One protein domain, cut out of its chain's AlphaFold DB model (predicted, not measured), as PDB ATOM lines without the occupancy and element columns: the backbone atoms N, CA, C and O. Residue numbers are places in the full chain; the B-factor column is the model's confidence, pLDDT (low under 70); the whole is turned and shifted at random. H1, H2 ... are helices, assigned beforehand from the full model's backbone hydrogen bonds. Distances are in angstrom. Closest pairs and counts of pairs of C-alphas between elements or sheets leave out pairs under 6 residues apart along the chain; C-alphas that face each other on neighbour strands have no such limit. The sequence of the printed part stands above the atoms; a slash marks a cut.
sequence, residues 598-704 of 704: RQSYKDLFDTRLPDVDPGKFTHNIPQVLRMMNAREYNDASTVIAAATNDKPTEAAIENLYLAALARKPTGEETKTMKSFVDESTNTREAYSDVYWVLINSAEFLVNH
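Overview. This is residues 598 to 704 of the 704 residues of an uncharacterized protein of Planctomycetaceae bacterium (UniProt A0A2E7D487). Four helices, H4 to H7, make a packed body at one end: H5 and H7 run side by side the same way, with H4 across them on one side and H6 on the other. From this body H3, H2 and H1 lead away as a thin chain of short helices, and the long loop of residues 606 to 620 between H1 and H2 makes the far end. The printed part has 107 residues with seven named helices, H1 to H7 in that order, and no named strand; the class is all helix. The whole is only just loose, close to compact, with a radius of gyration of the C-alphas of 15.8 A, and its outline is elongated, spanning 48 by 27 by 21 A.

Along the chain. H1, residues 598 to 605, begins with C-alpha 598 at (154.854, 136.517, 89.245) and is 10.4 A long. H2 is residues 621 to 629, 12.1 A, and H3 is residues 631 to 634, 5.1 A. H4, residues 637 to 644, measures 10.5 A. H5, residues 649 to 661, is 17.9 A long, and H6, residues 667 to 679, is 18.3 A. H7, residues 683 to 695, is 18.6 A long and ends with C-alpha 695 at (145.901, 123.631, 100.155).

Arrangement. H5 and H7 are the hubs, touching three helices each. They touch each other at a shallow tilt of 29 degrees, the same way, with the closest C-alphas, those of Leu 656 and Tyr 691, 6.1 A apart. The packing is mostly crossed, with one of five tilts shallow. H4 touches H5 at a steep tilt of 51 degrees, opposite ways; the closest C-alphas, of Thr 644 and Ala 652, are 4.4 A apart. H4 touches H7 about perpendicular, at 76 degrees, with Ile 640 and Ser 688 closest at 6.8 A between C-alphas. H6 and H7 form a helical hairpin, at 36 degrees, only just steep, with the C-alphas of Val 677 and Ala 686 closest at 5.4 A. H6 touches H5 at a steep tilt of 60 degrees, opposite ways; the C-alphas of Glu 650 and Lys 674 are closest, at 6.7 A. H4 and H6 are apart. H2 and H7 are near each other. H2 and H3 only just touch, only at the corner by their link, with 3 pairs of C-alphas within 8 A; the closest, of Met 627 and Tyr 633, are 6.5 A apart. H1 is close to but not clearly touching H2, with the C-alphas of Phe 605 and Gln 623 closest at 6.6 A. In H2, H4, H5, H6 and H7 every O i to N i+4 pair is within hydrogen-bond range; H1 has 3 of 4, and H3 is too short for such a pair.

Size, cuts and confidence. The two C-alphas farthest apart, those of Pro 610 and Thr 681, are 50.1 A apart. The printed part has no cut and ends at His 704, the chain's last residue. The link from H1 to H2 is long; the other links between helices are tight. The mean pLDDT of the printed part is 86.8, and residues 599 to 600, 603 and 606 to 613 are under 70.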
ATOM      1  N   ARG A 598     155.783 136.173  88.159       72.12
ATOM      2  CA  ARG A 598     154.854 136.517  89.245       72.12
ATOM      3  C   ARG A 598     153.782 137.506  88.808       72.12
ATOM      4  O   ARG A 598     152.682 137.462  89.339       72.12
ATOM      5  N   GLN A 599     154.081 138.386  87.848       68.62
ATOM      6  CA  GLN A 599     153.206 139.519  87.536       68.62
ATOM      7  C   GLN A 599     151.803 139.088  87.086       68.62
ATOM      8  O   GLN A 599     150.833 139.644  87.570       68.62
ATOM      9  N   SER A 600     151.670 138.041  86.263       66.94
ATOM     10  CA  SER A 600     150.349 137.544  85.844       66.94
ATOM     11  C   SER A 600     149.524 136.954  86.991       66.94
ATOM     12  O   SER A 600     148.300 136.968  86.931       66.94
ATOM     13  N   TYR A 601     150.182 136.412  88.021       73.50
ATOM     14  CA  TYR A 601     149.509 135.958  89.238       73.50
ATOM     15  C   TYR A 601     149.107 137.157  90.099       73.50
ATOM     16  O   TYR A 601     147.964 137.240  90.536       73.50
ATOM     17  N   LYS A 602     150.017 138.126  90.271       71.19
ATOM     18  CA  LYS A 602     149.723 139.385  90.966       71.19
ATOM     19  C   LYS A 602     148.536 140.091  90.333       71.19
ATOM     20  O   LYS A 602     147.597 140.378  91.040       71.19
ATOM     21  N   ASP A 603     148.479 140.259  89.021       68.75
ATOM     22  CA  ASP A 603     147.360 140.965  88.382       68.75
ATOM     23  C   ASP A 603     145.977 140.337  88.693       68.75
ATOM     24  O   ASP A 603     144.960 141.025  88.628       68.75
ATOM     25  N   LEU A 604     145.925 139.046  89.052       70.75
ATOM     26  CA  LEU A 604     144.700 138.348  89.453       70.75
ATOM     27  C   LEU A 604     144.431 138.391  90.970       70.75
ATOM     28  O   LEU A 604     143.267 138.436  91.366       70.75
ATOM     29  N   PHE A 605     145.470 138.336  91.808       72.25
ATOM     30  CA  PHE A 605     145.376 138.214  93.277       72.25
ATOM     31  C   PHE A 605     145.688 139.510  94.040       72.25
ATOM     32  O   PHE A 605     145.345 139.644  95.209       72.25
ATOM     33  N   ASP A 606     146.327 140.469  93.384       65.94
ATOM     34  CA  ASP A 606     146.755 141.750  93.925       65.94
ATOM     35  C   ASP A 606     145.609 142.759  93.823       65.94
ATOM     36  O   ASP A 606     145.483 143.530  92.873       65.94
ATOM     37  N   THR A 607     144.721 142.712  94.811       50.66
ATOM     38  CA  THR A 607     143.622 143.668  94.982       50.66
ATOM     39  C   THR A 607     144.043 144.880  95.814       50.66
ATOM     40  O   THR A 607     143.169 145.571  96.336       50.66
ATOM     41  N   ARG A 608     145.358 145.150  95.950       52.19
ATOM     42  CA  ARG A 608     145.907 146.262  96.741       52.19
ATOM     43  C   ARG A 608     145.313 147.601  96.296       52.19
ATOM     44  O   ARG A 608     145.789 148.260  95.374       52.19
ATOM     45  N   LEU A 609     144.273 148.013  97.007       43.62
ATOM     46  CA  LEU A 609     143.958 149.407  97.240       43.62
ATOM     47  C   LEU A 609     144.827 149.853  98.429       43.62
ATOM     48  O   LEU A 609     145.031 149.054  99.347       43.62
ATOM     49  N   PRO A 610     145.364 151.085  98.442       44.06
ATOM     50  CA  PRO A 610     145.835 151.663  99.697       44.06
ATOM     51  C   PRO A 610     144.686 151.551 100.722       44.06
ATOM     52  O   PRO A 610     143.534 151.779 100.359       44.06
ATOM     53  N   ASP A 611     144.991 151.115 101.948       52.22
ATOM     54  CA  ASP A 611     144.056 150.963 103.085       52.22
ATOM     55  C   ASP A 611     143.237 149.658 103.196       52.22
ATOM     56  O   ASP A 611     142.236 149.605 103.919       52.22
ATOM     57  N   VAL A 612     143.652 148.563 102.551       58.81
ATOM     58  CA  VAL A 612     143.053 147.247 102.840       58.81
ATOM     59  C   VAL A 612     143.465 146.781 104.240       58.81
ATOM     60  O   VAL A 612     144.639 146.551 104.512       58.81
ATOM     61  N   ASP A 613     142.475 146.613 105.116       68.44
ATOM     62  CA  ASP A 613     142.631 145.996 106.434       68.44
ATOM     63  C   ASP A 613     143.043 144.518 106.273       68.44
ATOM     64  O   ASP A 613     142.232 143.723 105.780       68.44
ATOM     65  N   PRO A 614     144.271 144.121 106.669       71.56
ATOM     66  CA  PRO A 614     144.743 142.746 106.509       71.56
ATOM     67  C   PRO A 614     143.932 141.741 107.339       71.56
ATOM     68  O   PRO A 614     143.939 140.550 107.019       71.56
ATOM     69  N   GLY A 615     143.194 142.209 108.355       74.25
ATOM     70  CA  GLY A 615     142.242 141.412 109.127       74.25
ATOM     71  C   GLY A 615     140.953 141.059 108.373       74.25
ATOM     72  O   GLY A 615     140.134 140.290 108.876       74.25
ATOM     73  N   LYS A 616     140.737 141.601 107.166       77.38
ATOM     74  CA  LYS A 616     139.577 141.279 106.323       77.38
ATOM     75  C   LYS A 616     139.938 140.257 105.253       77.38
ATOM     76  O   LYS A 616     140.995 140.320 104.631       77.38
ATOM     77  N   PHE A 617     139.019 139.328 104.997       78.56
ATOM     78  CA  PHE A 617     139.153 138.368 103.905       78.56
ATOM     79  C   PHE A 617     138.893 139.041 102.556       78.56
ATOM     80  O   PHE A 617     137.799 139.553 102.317       78.56
ATOM     81  N   THR A 618     139.894 139.047 101.675       74.25
ATOM     82  CA  THR A 618     139.858 139.799 100.407       74.25
ATOM     83  C   THR A 618     139.824 138.934  99.151       74.25
ATOM     84  O   THR A 618     139.671 139.472  98.051       74.25
ATOM     85  N   HIS A 619     139.929 137.609  99.283       77.81
ATOM     86  CA  HIS A 619     139.926 136.719  98.126       77.81
ATOM     87  C   HIS A 619     138.518 136.528  97.539       77.81
ATOM     88  O   HIS A 619     137.543 136.343  98.267       77.81
ATOM     89  N   ASN A 620     138.407 136.537  96.208       78.06
ATOM     90  CA  ASN A 620     137.146 136.408  95.477       78.06
ATOM     91  C   ASN A 620     136.952 135.020  94.835       78.06
ATOM     92  O   ASN A 620     137.874 134.209  94.738       78.06
ATOM     93  N   ILE A 621     135.728 134.744  94.369       83.44
ATOM     94  CA  ILE A 621     135.363 133.451  93.764       83.44
ATOM     95  C   ILE A 621     136.288 133.082  92.582       83.44
ATOM     96  O   ILE A 621     136.795 131.960  92.582       83.44
ATOM     97  N   PRO A 622     136.572 133.967  91.600       82.75
ATOM     98  CA  PRO A 622     137.522 133.658  90.525       82.75
ATOM     99  C   PRO A 622     138.912 133.224  91.002       82.75
ATOM    100  O   PRO A 622     139.486 132.295  90.434       82.75
ATOM    101  N   GLN A 623     139.448 133.869  92.039       80.88
ATOM    102  CA  GLN A 623     140.748 133.530  92.621       80.88
ATOM    103  C   GLN A 623     140.734 132.125  93.235       80.88
ATOM    104  O   GLN A 623     141.598 131.309  92.913       80.88
ATOM    105  N   VAL A 624     139.717 131.799  94.037       82.56
ATOM    106  CA  VAL A 624     139.563 130.461  94.637       82.56
ATOM    107  C   VAL A 624     139.340 129.389  93.559       82.56
ATOM    108  O   VAL A 624     139.978 128.340  93.581       82.56
ATOM    109  N   LEU A 625     138.523 129.664  92.538       85.38
ATOM    110  CA  LEU A 625     138.337 128.742  91.411       85.38
ATOM    111  C   LEU A 625     139.629 128.528  90.617       85.38
ATOM    112  O   LEU A 625     139.880 127.417  90.144       85.38
ATOM    113  N   ARG A 626     140.465 129.562  90.460       83.31
ATOM    114  CA  ARG A 626     141.781 129.418  89.826       83.31
ATOM    115  C   ARG A 626     142.674 128.486  90.640       83.31
ATOM    116  O   ARG A 626     143.298 127.618  90.036       83.31
ATOM    117  N   MET A 627     142.702 128.633  91.963       84.19
ATOM    118  CA  MET A 627     143.456 127.758  92.870       84.19
ATOM    119  C   MET A 627     143.041 126.296  92.709       84.19
ATOM    120  O   MET A 627     143.877 125.449  92.409       84.19
ATOM    121  N   MET A 628     141.736 126.026  92.766       85.12
ATOM    122  CA  MET A 628     141.186 124.669  92.714       85.12
ATOM    123  C   MET A 628     141.426 123.964  91.371       85.12
ATOM    124  O   MET A 628     141.642 122.754  91.338       85.12
ATOM    125  N   ASN A 629     141.395 124.699  90.254       84.81
ATOM    126  CA  ASN A 629     141.384 124.100  88.911       84.81
ATOM    127  C   ASN A 629     142.730 124.165  88.174       84.81
ATOM    128  O   ASN A 629     142.944 123.447  87.192       84.81
ATOM    129  N   ALA A 630     143.651 125.037  88.586       81.94
ATOM    130  CA  ALA A 630     144.906 125.214  87.871       81.94
ATOM    131  C   ALA A 630     145.912 124.119  88.258       81.94
ATOM    132  O   ALA A 630     146.431 124.084  89.371       81.94
ATOM    133  N   ARG A 631     146.240 123.230  87.310       76.38
ATOM    134  CA  ARG A 631     147.221 122.142  87.517       76.38
ATOM    135  C   ARG A 631     148.587 122.637  88.001       76.38
ATOM    136  O   ARG A 631     149.283 121.921  88.709       76.38
ATOM    137  N   GLU A 632     148.959 123.860  87.632       76.19
ATOM    138  CA  GLU A 632     150.207 124.504  88.054       76.19
ATOM    139  C   GLU A 632     150.339 124.688  89.575       76.19
ATOM    140  O   GLU A 632     151.475 124.751  90.041       76.19
ATOM    141  N   TYR A 633     149.227 124.711  90.326       77.50
ATOM    142  CA  TYR A 633     149.196 124.886  91.787       77.50
ATOM    143  C   TYR A 633     148.741 123.640  92.561       77.50
ATOM    144  O   TYR A 633     148.711 123.676  93.783       77.50
ATOM    145  N   ASN A 634     148.413 122.541  91.873       78.56
ATOM    146  CA  ASN A 634     147.829 121.348  92.502       78.56
ATOM    147  C   ASN A 634     148.687 120.077  92.370       78.56
ATOM    148  O   ASN A 634     148.378 119.062  92.984       78.56
ATOM    149  N   ASP A 635     149.772 120.107  91.594       85.81
ATOM    150  CA  ASP A 635     150.697 118.971  91.486       85.81
ATOM    151  C   ASP A 635     151.748 118.998  92.607       85.81
ATOM    152  O   ASP A 635     152.852 119.513  92.426       85.81
ATOM    153  N   ALA A 636     151.390 118.434  93.764       89.38
ATOM    154  CA  ALA A 636     152.244 118.312  94.948       89.38
ATOM    155  C   ALA A 636     152.868 116.913  95.115       89.38
ATOM    156  O   ALA A 636     153.213 116.504  96.227       89.38
ATOM    157  N   SER A 637     153.013 116.161  94.018       89.62
ATOM    158  CA  SER A 637     153.416 114.746  94.032       89.62
ATOM    159  C   SER A 637     154.691 114.466  94.842       89.62
ATOM    160  O   SER A 637     154.794 113.431  95.501       89.62
ATOM    161  N   THR A 638     155.664 115.383  94.809       90.31
ATOM    162  CA  THR A 638     156.939 115.271  95.537       90.31
ATOM    163  C   THR A 638     156.771 115.441  97.046       90.31
ATOM    164  O   THR A 638     157.333 114.660  97.813       90.31
ATOM    165  N   VAL A 639     155.977 116.423  97.479       92.44
ATOM    166  CA  VAL A 639     155.702 116.695  98.900       92.44
ATOM    167  C   VAL A 639     154.847 115.587  99.499       92.44
ATOM    168  O   VAL A 639     155.170 115.087 100.574       92.44
ATOM    169  N   ILE A 640     153.816 115.143  98.774       94.38
ATOM    170  CA  ILE A 640     152.954 114.034  99.194       94.38
ATOM    171  C   ILE A 640     153.795 112.773  99.403       94.38
ATOM    172  O   ILE A 640     153.727 112.175 100.471       94.38
ATOM    173  N   ALA A 641     154.647 112.406  98.440       92.94
ATOM    174  CA  ALA A 641     155.516 111.236  98.574       92.94
ATOM    175  C   ALA A 641     156.440 111.330  99.804       92.94
ATOM    176  O   ALA A 641     156.585 110.357 100.540       92.94
ATOM    177  N   ALA A 642     157.025 112.503 100.075       92.12
ATOM    178  CA  ALA A 642     157.870 112.715 101.255       92.12
ATOM    179  C   ALA A 642     157.090 112.634 102.586       92.12
ATOM    180  O   ALA A 642     157.650 112.258 103.621       92.12
ATOM    181  N   ALA A 643     155.807 112.993 102.575       93.25
ATOM    182  CA  ALA A 643     154.942 112.965 103.748       93.25
ATOM    183  C   ALA A 643     154.365 111.569 104.043       93.25
ATOM    184  O   ALA A 643     154.151 111.248 105.217       93.25
ATOM    185  N   THR A 644     154.125 110.742 103.019       95.50
ATOM    186  CA  THR A 644     153.300 109.525 103.143       95.50
ATOM    187  C   THR A 644     154.030 108.206 102.900       95.50
ATOM    188  O   THR A 644     153.595 107.192 103.446       95.50
ATOM    189  N   ASN A 645     155.125 108.185 102.129       91.44
ATOM    190  CA  ASN A 645     155.813 106.932 101.800       91.44
ATOM    191  C   ASN A 645     156.300 106.204 103.061       91.44
ATOM    192  O   ASN A 645     156.903 106.814 103.942       91.44
ATOM    193  N   ASP A 646     156.046 104.893 103.110       90.94
ATOM    194  CA  ASP A 646     156.455 103.982 104.187       90.94
ATOM    195  C   ASP A 646     155.902 104.344 105.579       90.94
ATOM    196  O   ASP A 646     156.476 103.970 106.605       90.94
ATOM    197  N   LYS A 647     154.771 105.065 105.636       92.88
ATOM    198  CA  LYS A 647     154.124 105.457 106.896       92.88
ATOM    199  C   LYS A 647     152.728 104.851 107.059       92.88
ATOM    200  O   LYS A 647     151.998 104.720 106.078       92.88
ATOM    201  N   PRO A 648     152.317 104.530 108.303       94.75
ATOM    202  CA  PRO A 648     150.926 104.200 108.607       94.75
ATOM    203  C   PRO A 648     149.973 105.332 108.206       94.75
ATOM    204  O   PRO A 648     150.357 106.499 108.283       94.75
ATOM    205  N   THR A 649     148.721 105.004 107.864       94.25
ATOM    206  CA  THR A 649     147.715 105.965 107.372       94.25
ATOM    207  C   THR A 649     147.574 107.205 108.255       94.25
ATOM    208  O   THR A 649     147.620 108.325 107.758       94.25
ATOM    209  N   GLU A 650     147.468 107.034 109.573       95.38
ATOM    210  CA  GLU A 650     147.337 108.163 110.506       95.38
ATOM    211  C   GLU A 650     148.580 109.061 110.513       95.38
ATOM    212  O   GLU A 650     148.464 110.284 110.452       95.38
ATOM    213  N   ALA A 651     149.774 108.463 110.507       95.94
ATOM    214  CA  ALA A 651     151.025 109.211 110.446       95.94
ATOM    215  C   ALA A 651     151.207 109.910 109.090       95.94
ATOM    216  O   ALA A 651     151.762 111.007 109.038       95.94
ATOM    217  N   ALA A 652     150.754 109.294 107.996       96.81
ATOM    218  CA  ALA A 652     150.743 109.897 106.669       96.81
ATOM    219  C   ALA A 652     149.821 111.127 106.635       96.81
ATOM    220  O   ALA A 652     150.266 112.198 106.225       96.81
ATOM    221  N   ILE A 653     148.590 111.008 107.149       97.69
ATOM    222  CA  ILE A 653     147.641 112.125 107.277       97.69
ATOM    223  C   ILE A 653     148.234 113.243 108.140       97.69
ATOM    224  O   ILE A 653     148.217 114.398 107.720       97.69
ATOM    225  N   GLU A 654     148.821 112.923 109.298       97.50
ATOM    226  CA  GLU A 654     149.472 113.928 110.147       97.50
ATOM    227  C   GLU A 654     150.540 114.712 109.371       97.50
ATOM    228  O   GLU A 654     150.549 115.941 109.407       97.50
ATOM    229  N   ASN A 655     151.393 114.037 108.598       97.38
ATOM    230  CA  ASN A 655     152.432 114.725 107.828       97.38
ATOM    231  C   ASN A 655     151.880 115.579 106.687       97.38
ATOM    232  O   ASN A 655     152.484 116.603 106.376       97.38
ATOM    233  N   LEU A 656     150.760 115.193 106.067       97.62
ATOM    234  CA  LEU A 656     150.094 116.026 105.061       97.62
ATOM    235  C   LEU A 656     149.593 117.338 105.683       97.62
ATOM    236  O   LEU A 656     149.807 118.409 105.113       97.62
ATOM    237  N   TYR A 657     149.018 117.275 106.889       98.00
ATOM    238  CA  TYR A 657     148.642 118.466 107.660       98.00
ATOM    239  C   TYR A 657     149.864 119.303 108.055       98.00
ATOM    240  O   TYR A 657     149.838 120.526 107.920       98.00
ATOM    241  N   LEU A 658     150.962 118.671 108.477       97.44
ATOM    242  CA  LEU A 658     152.209 119.380 108.775       97.44
ATOM    243  C   LEU A 658     152.802 120.054 107.529       97.44
ATOM    244  O   LEU A 658     153.304 121.169 107.628       97.44
ATOM    245  N   ALA A 659     152.719 119.423 106.359       96.56
ATOM    246  CA  ALA A 659     153.237 119.973 105.111       96.56
ATOM    247  C   ALA A 659     152.418 121.170 104.594       96.56
ATOM    248  O   ALA A 659     153.006 122.147 104.134       96.56
ATOM    249  N   ALA A 660     151.085 121.126 104.691       96.25
ATOM    250  CA  ALA A 660     150.219 122.202 104.196       96.25
ATOM    251  C   ALA A 660     149.984 123.320 105.229       96.25
ATOM    252  O   ALA A 660     150.006 124.510 104.899       96.25
ATOM    253  N   LEU A 661     149.746 122.940 106.488       96.94
ATOM    254  CA  LEU A 661     149.239 123.814 107.551       96.94
ATOM    255  C   LEU A 661     150.183 123.917 108.757       96.94
ATOM    256  O   LEU A 661     149.915 124.704 109.661       96.94
ATOM    257  N   ALA A 662     151.285 123.158 108.784       97.38
ATOM    258  CA  ALA A 662     152.258 123.133 109.881       97.38
ATOM    259  C   ALA A 662     151.640 122.873 111.267       97.38
ATOM    260  O   ALA A 662     152.188 123.270 112.287       97.38
ATOM    261  N   ARG A 663     150.509 122.170 111.328       95.69
ATOM    262  CA  ARG A 663     149.873 121.722 112.572       95.69
ATOM    263  C   ARG A 663     149.445 120.273 112.447       95.69
ATOM    264  O   ARG A 663     149.343 119.759 111.340       95.69
ATOM    265  N   LYS A 664     149.151 119.632 113.574       95.81
ATOM    266  CA  LYS A 664     148.514 118.314 113.561       95.81
ATOM    267  C   LYS A 664     147.016 118.444 113.228       95.81
ATOM    268  O   LYS A 664     146.421 119.494 113.519       95.81
ATOM    269  N   PRO A 665     146.401 117.414 112.627       96.75
ATOM    270  CA  PRO A 665     144.950 117.337 112.520       96.75
ATOM    271  C   PRO A 665     144.325 117.225 113.915       96.75
ATOM    272  O   PRO A 665     144.895 116.639 114.838       96.75
ATOM    273  N   THR A 666     143.137 117.791 114.074       95.44
ATOM    274  CA  THR A 666     142.269 117.536 115.227       95.44
ATOM    275  C   THR A 666     141.770 116.086 115.206       95.44
ATOM    276  O   THR A 666     141.824 115.414 114.178       95.44
ATOM    277  N   GLY A 667     141.238 115.586 116.325       96.12
ATOM    278  CA  GLY A 667     140.699 114.219 116.378       96.12
ATOM    279  C   GLY A 667     139.581 113.957 115.355       96.12
ATOM    280  O   GLY A 667     139.520 112.878 114.770       96.12
ATOM    281  N   GLU A 668     138.733 114.956 115.096       96.81
ATOM    282  CA  GLU A 668     137.662 114.879 114.095       96.81
ATOM    283  C   GLU A 668     138.206 114.870 112.660       96.81
ATOM    284  O   GLU A 668     137.781 114.051 111.841       96.81
ATOM    285  N   GLU A 669     139.196 115.720 112.372       97.06
ATOM    286  CA  GLU A 669     139.900 115.743 111.087       97.06
ATOM    287  C   GLU A 669     140.608 114.409 110.821       97.06
ATOM    288  O   GLU A 669     140.446 113.837 109.743       97.06
ATOM    289  N   THR A 670     141.327 113.860 111.807       97.19
ATOM    290  CA  THR A 670     141.982 112.547 111.696       97.19
ATOM    291  C   THR A 670     140.969 111.458 111.380       97.19
ATOM    292  O   THR A 670     141.173 110.687 110.445       97.19
ATOM    293  N   LYS A 671     139.853 111.407 112.119       96.38
ATOM    294  CA  LYS A 671     138.802 110.406 111.908       96.38
ATOM    295  C   LYS A 671     138.208 110.504 110.502       96.38
ATOM    296  O   LYS A 671     138.084 109.488 109.823       96.38
ATOM    297  N   THR A 672     137.875 111.718 110.070       97.06
ATOM    298  CA  THR A 672     137.271 111.986 108.757       97.06
ATOM    299  C   THR A 672     138.212 111.593 107.622       97.06
ATOM    300  O   THR A 672     137.834 110.822 106.742       97.06
ATOM    301  N   MET A 673     139.461 112.064 107.667       97.38
ATOM    302  CA  MET A 673     140.442 111.805 106.609       97.38
ATOM    303  C   MET A 673     140.859 110.335 106.566       97.38
ATOM    304  O   MET A 673     141.048 109.786 105.485       97.38
ATOM    305  N   LYS A 674     140.957 109.672 107.723       96.19
ATOM    306  CA  LYS A 674     141.261 108.241 107.787       96.19
ATOM    307  C   LYS A 674     140.147 107.403 107.163       96.19
ATOM    308  O   LYS A 674     140.459 106.534 106.361       96.19
ATOM    309  N   SER A 675     138.878 107.694 107.476       96.50
ATOM    310  CA  SER A 675     137.733 107.003 106.853       96.50
ATOM    311  C   SER A 675     137.788 107.127 105.332       96.50
ATOM    312  O   SER A 675     137.724 106.125 104.630       96.50
ATOM    313  N   PHE A 676     138.020 108.343 104.824       96.94
ATOM    314  CA  PHE A 676     138.136 108.595 103.387       96.94
ATOM    315  C   PHE A 676     139.279 107.804 102.726       96.94
ATOM    316  O   PHE A 676     139.090 107.218 101.661       96.94
ATOM    317  N   VAL A 677     140.461 107.764 103.350       96.38
ATOM    318  CA  VAL A 677     141.612 107.025 102.803       96.38
ATOM    319  C   VAL A 677     141.387 105.513 102.851       96.38
ATOM    320  O   VAL A 677     141.723 104.831 101.884       96.38
ATOM    321  N   ASP A 678     140.812 104.993 103.937       94.38
ATOM    322  CA  ASP A 678     140.554 103.559 104.114       94.38
ATOM    323  C   ASP A 678     139.455 103.037 103.167       94.38
ATOM    324  O   ASP A 678     139.495 101.878 102.755       94.38
ATOM    325  N   GLU A 679     138.485 103.882 102.804       95.75
ATOM    326  CA  GLU A 679     137.411 103.561 101.851       95.75
ATOM    327  C   GLU A 679     137.854 103.665 100.378       95.75
ATOM    328  O   GLU A 679     137.157 103.181  99.482       95.75
ATOM    329  N   SER A 680     139.007 104.281 100.103       94.50
ATOM    330  CA  SER A 680     139.489 104.501  98.739       94.50
ATOM    331  C   SER A 680     140.144 103.260  98.127       94.50
ATOM    332  O   SER A 680     140.930 102.553  98.754       94.50
ATOM    333  N   THR A 681     139.888 103.033  96.838       93.25
ATOM    334  CA  THR A 681     140.526 101.964  96.052       93.25
ATOM    335  C   THR A 681     141.960 102.299  95.634       93.25
ATOM    336  O   THR A 681     142.715 101.403  95.255       93.25
ATOM    337  N   ASN A 682     142.351 103.575  95.710       94.12
ATOM    338  CA  ASN A 682     143.675 104.063  95.347       94.12
ATOM    339  C   ASN A 682     144.212 104.991  96.443       94.12
ATOM    340  O   ASN A 682     143.994 106.200  96.431       94.12
ATOM    341  N   THR A 683     144.977 104.425  97.376       91.56
ATOM    342  CA  THR A 683     145.515 105.154  98.535       91.56
ATOM    343  C   THR A 683     146.381 106.355  98.137       91.56
ATOM    344  O   THR A 683     146.369 107.382  98.810       91.56
ATOM    345  N   ARG A 684     147.124 106.271  97.024       90.25
ATOM    346  CA  ARG A 684     147.978 107.377  96.557       90.25
ATOM    347  C   ARG A 684     147.154 108.561  96.054       90.25
ATOM    348  O   ARG A 684     147.516 109.712  96.301       90.25
ATOM    349  N   GLU A 685     146.074 108.275  95.340       92.69
ATOM    350  CA  GLU A 685     145.113 109.285  94.895       92.69
ATOM    351  C   GLU A 685     144.368 109.871  96.095       92.69
ATOM    352  O   GLU A 685     144.351 111.088  96.238       92.69
ATOM    353  N   ALA A 686     143.947 109.039  97.053       95.69
ATOM    354  CA  ALA A 686     143.324 109.506  98.291       95.69
ATOM    355  C   ALA A 686     144.216 110.483  99.077       95.69
ATOM    356  O   ALA A 686     143.749 111.525  99.528       95.69
ATOM    357  N   TYR A 687     145.520 110.209  99.209       96.25
ATOM    358  CA  TYR A 687     146.449 111.164  99.827       96.25
ATOM    359  C   TYR A 687     146.605 112.459  99.026       96.25
ATOM    360  O   TYR A 687     146.801 113.522  99.619       96.25
ATOM    361  N   SER A 688     146.517 112.379  97.698       94.19
ATOM    362  CA  SER A 688     146.555 113.562  96.836       94.19
ATOM    363  C   SER A 688     145.304 114.417  97.030       94.19
ATOM    364  O   SER A 688     145.432 115.631  97.157       94.19
ATOM    365  N   ASP A 689     144.134 113.793  97.163       94.38
ATOM    366  CA  ASP A 689     142.866 114.472  97.434       94.38
ATOM    367  C   ASP A 689     142.846 115.108  98.827       94.38
ATOM    368  O   ASP A 689     142.484 116.277  98.963       94.38
ATOM    369  N   VAL A 690     143.314 114.391  99.858       96.06
ATOM    370  CA  VAL A 690     143.469 114.951 101.213       96.06
ATOM    371  C   VAL A 690     144.347 116.199 101.162       96.06
ATOM    372  O   VAL A 690     143.966 117.244 101.686       96.06
ATOM    373  N   TYR A 691     145.503 116.130 100.501       95.75
ATOM    374  CA  TYR A 691     146.397 117.281 100.400       95.75
ATOM    375  C   TYR A 691     145.792 118.429  99.585       95.75
ATOM    376  O   TYR A 691     145.920 119.591  99.972       95.75
ATOM    377  N   TRP A 692     145.090 118.112  98.495       93.81
ATOM    378  CA  TRP A 692     144.386 119.088  97.669       93.81
ATOM    379  C   TRP A 692     143.331 119.859  98.472       93.81
ATOM    380  O   TRP A 692     143.250 121.083  98.353       93.81
ATOM    381  N   VAL A 693     142.574 119.179  99.342       94.19
ATOM    382  CA  VAL A 693     141.604 119.820 100.249       94.19
ATOM    383  C   VAL A 693     142.308 120.781 101.207       94.19
ATOM    384  O   VAL A 693     141.823 121.891 101.421       94.19
ATOM    385  N   LEU A 694     143.468 120.401 101.749       95.38
ATOM    386  CA  LEU A 694     144.215 121.246 102.684       95.38
ATOM    387  C   LEU A 694     144.719 122.534 102.027       95.38
ATOM    388  O   LEU A 694     144.500 123.611 102.579       95.38
ATOM    389  N   ILE A 695     145.345 122.451 100.848       93.56
ATOM    390  CA  ILE A 695     145.901 123.631 100.155       93.56
ATOM    391  C   ILE A 695     144.823 124.556  99.566       93.56
ATOM    392  O   ILE A 695     145.096 125.726  99.307       93.56
ATOM    393  N   ASN A 696     143.600 124.052  99.373       91.50
ATOM    394  CA  ASN A 696     142.445 124.833  98.919       91.50
ATOM    395  C   ASN A 696     141.498 125.232 100.069       91.50
ATOM    396  O   ASN A 696     140.427 125.787  99.825       91.50
ATOM    397  N   SER A 697     141.874 124.964 101.323       92.19
ATOM    398  CA  SER A 697     141.084 125.345 102.495       92.19
ATOM    399  C   SER A 697     141.200 126.840 102.810       92.19
ATOM    400  O   SER A 697     142.204 127.486 102.505       92.19
ATOM    401  N   ALA A 698     140.199 127.390 103.504       89.75
ATOM    402  CA  ALA A 698     140.259 128.765 104.003       89.75
ATOM    403  C   ALA A 698     141.442 128.987 104.965       89.75
ATOM    404  O   ALA A 698     142.041 130.058 104.956       89.75
ATOM    405  N   GLU A 699     141.818 127.970 105.748       93.12
ATOM    406  CA  GLU A 699     142.962 128.035 106.663       93.12
ATOM    407  C   GLU A 699     144.294 128.213 105.919       93.12
ATOM    408  O   GLU A 699     145.194 128.898 106.403       93.12
ATOM    409  N   PHE A 700     144.428 127.645 104.717       94.44
ATOM    410  CA  PHE A 700     145.636 127.827 103.915       94.44
ATOM    411  C   PHE A 700     145.811 129.276 103.437       94.44
ATOM    412  O   PHE A 700     146.942 129.741 103.304       94.44
ATOM    413  N   LEU A 701     144.701 129.990 103.216       91.81
ATOM    414  CA  LEU A 701     144.666 131.365 102.707       91.81
ATOM    415  C   LEU A 701     144.914 132.431 103.782       91.81
ATOM    416  O   LEU A 701     144.914 133.623 103.461       91.81
ATOM    417  N   VAL A 702     145.111 132.028 105.040       93.00
ATOM    418  CA  VAL A 702     145.300 132.948 106.162       93.00
ATOM    419  C   VAL A 702     146.566 132.647 106.967       93.00
ATOM    420  O   VAL A 702     147.109 131.536 106.961       93.00
ATOM    421  N   ASN A 703     147.036 133.674 107.668       94.31
ATOM    422  CA  ASN A 703     148.015 133.606 108.736       94.31
ATOM    423  C   ASN A 703     147.296 133.817 110.080       94.31
ATOM    424  O   ASN A 703     146.638 134.840 110.269       94.31
ATOM    425  N   HIS A 704     147.399 132.845 110.985       88.75
ATOM    426  CA  HIS A 704     146.600 132.726 112.210       88.75
ATOM    427  C   HIS A 704     147.399 132.215 113.403       88.75
ATOM    428  O   HIS A 704     148.620 131.968 113.328       88.75
TER     429      HIS A 704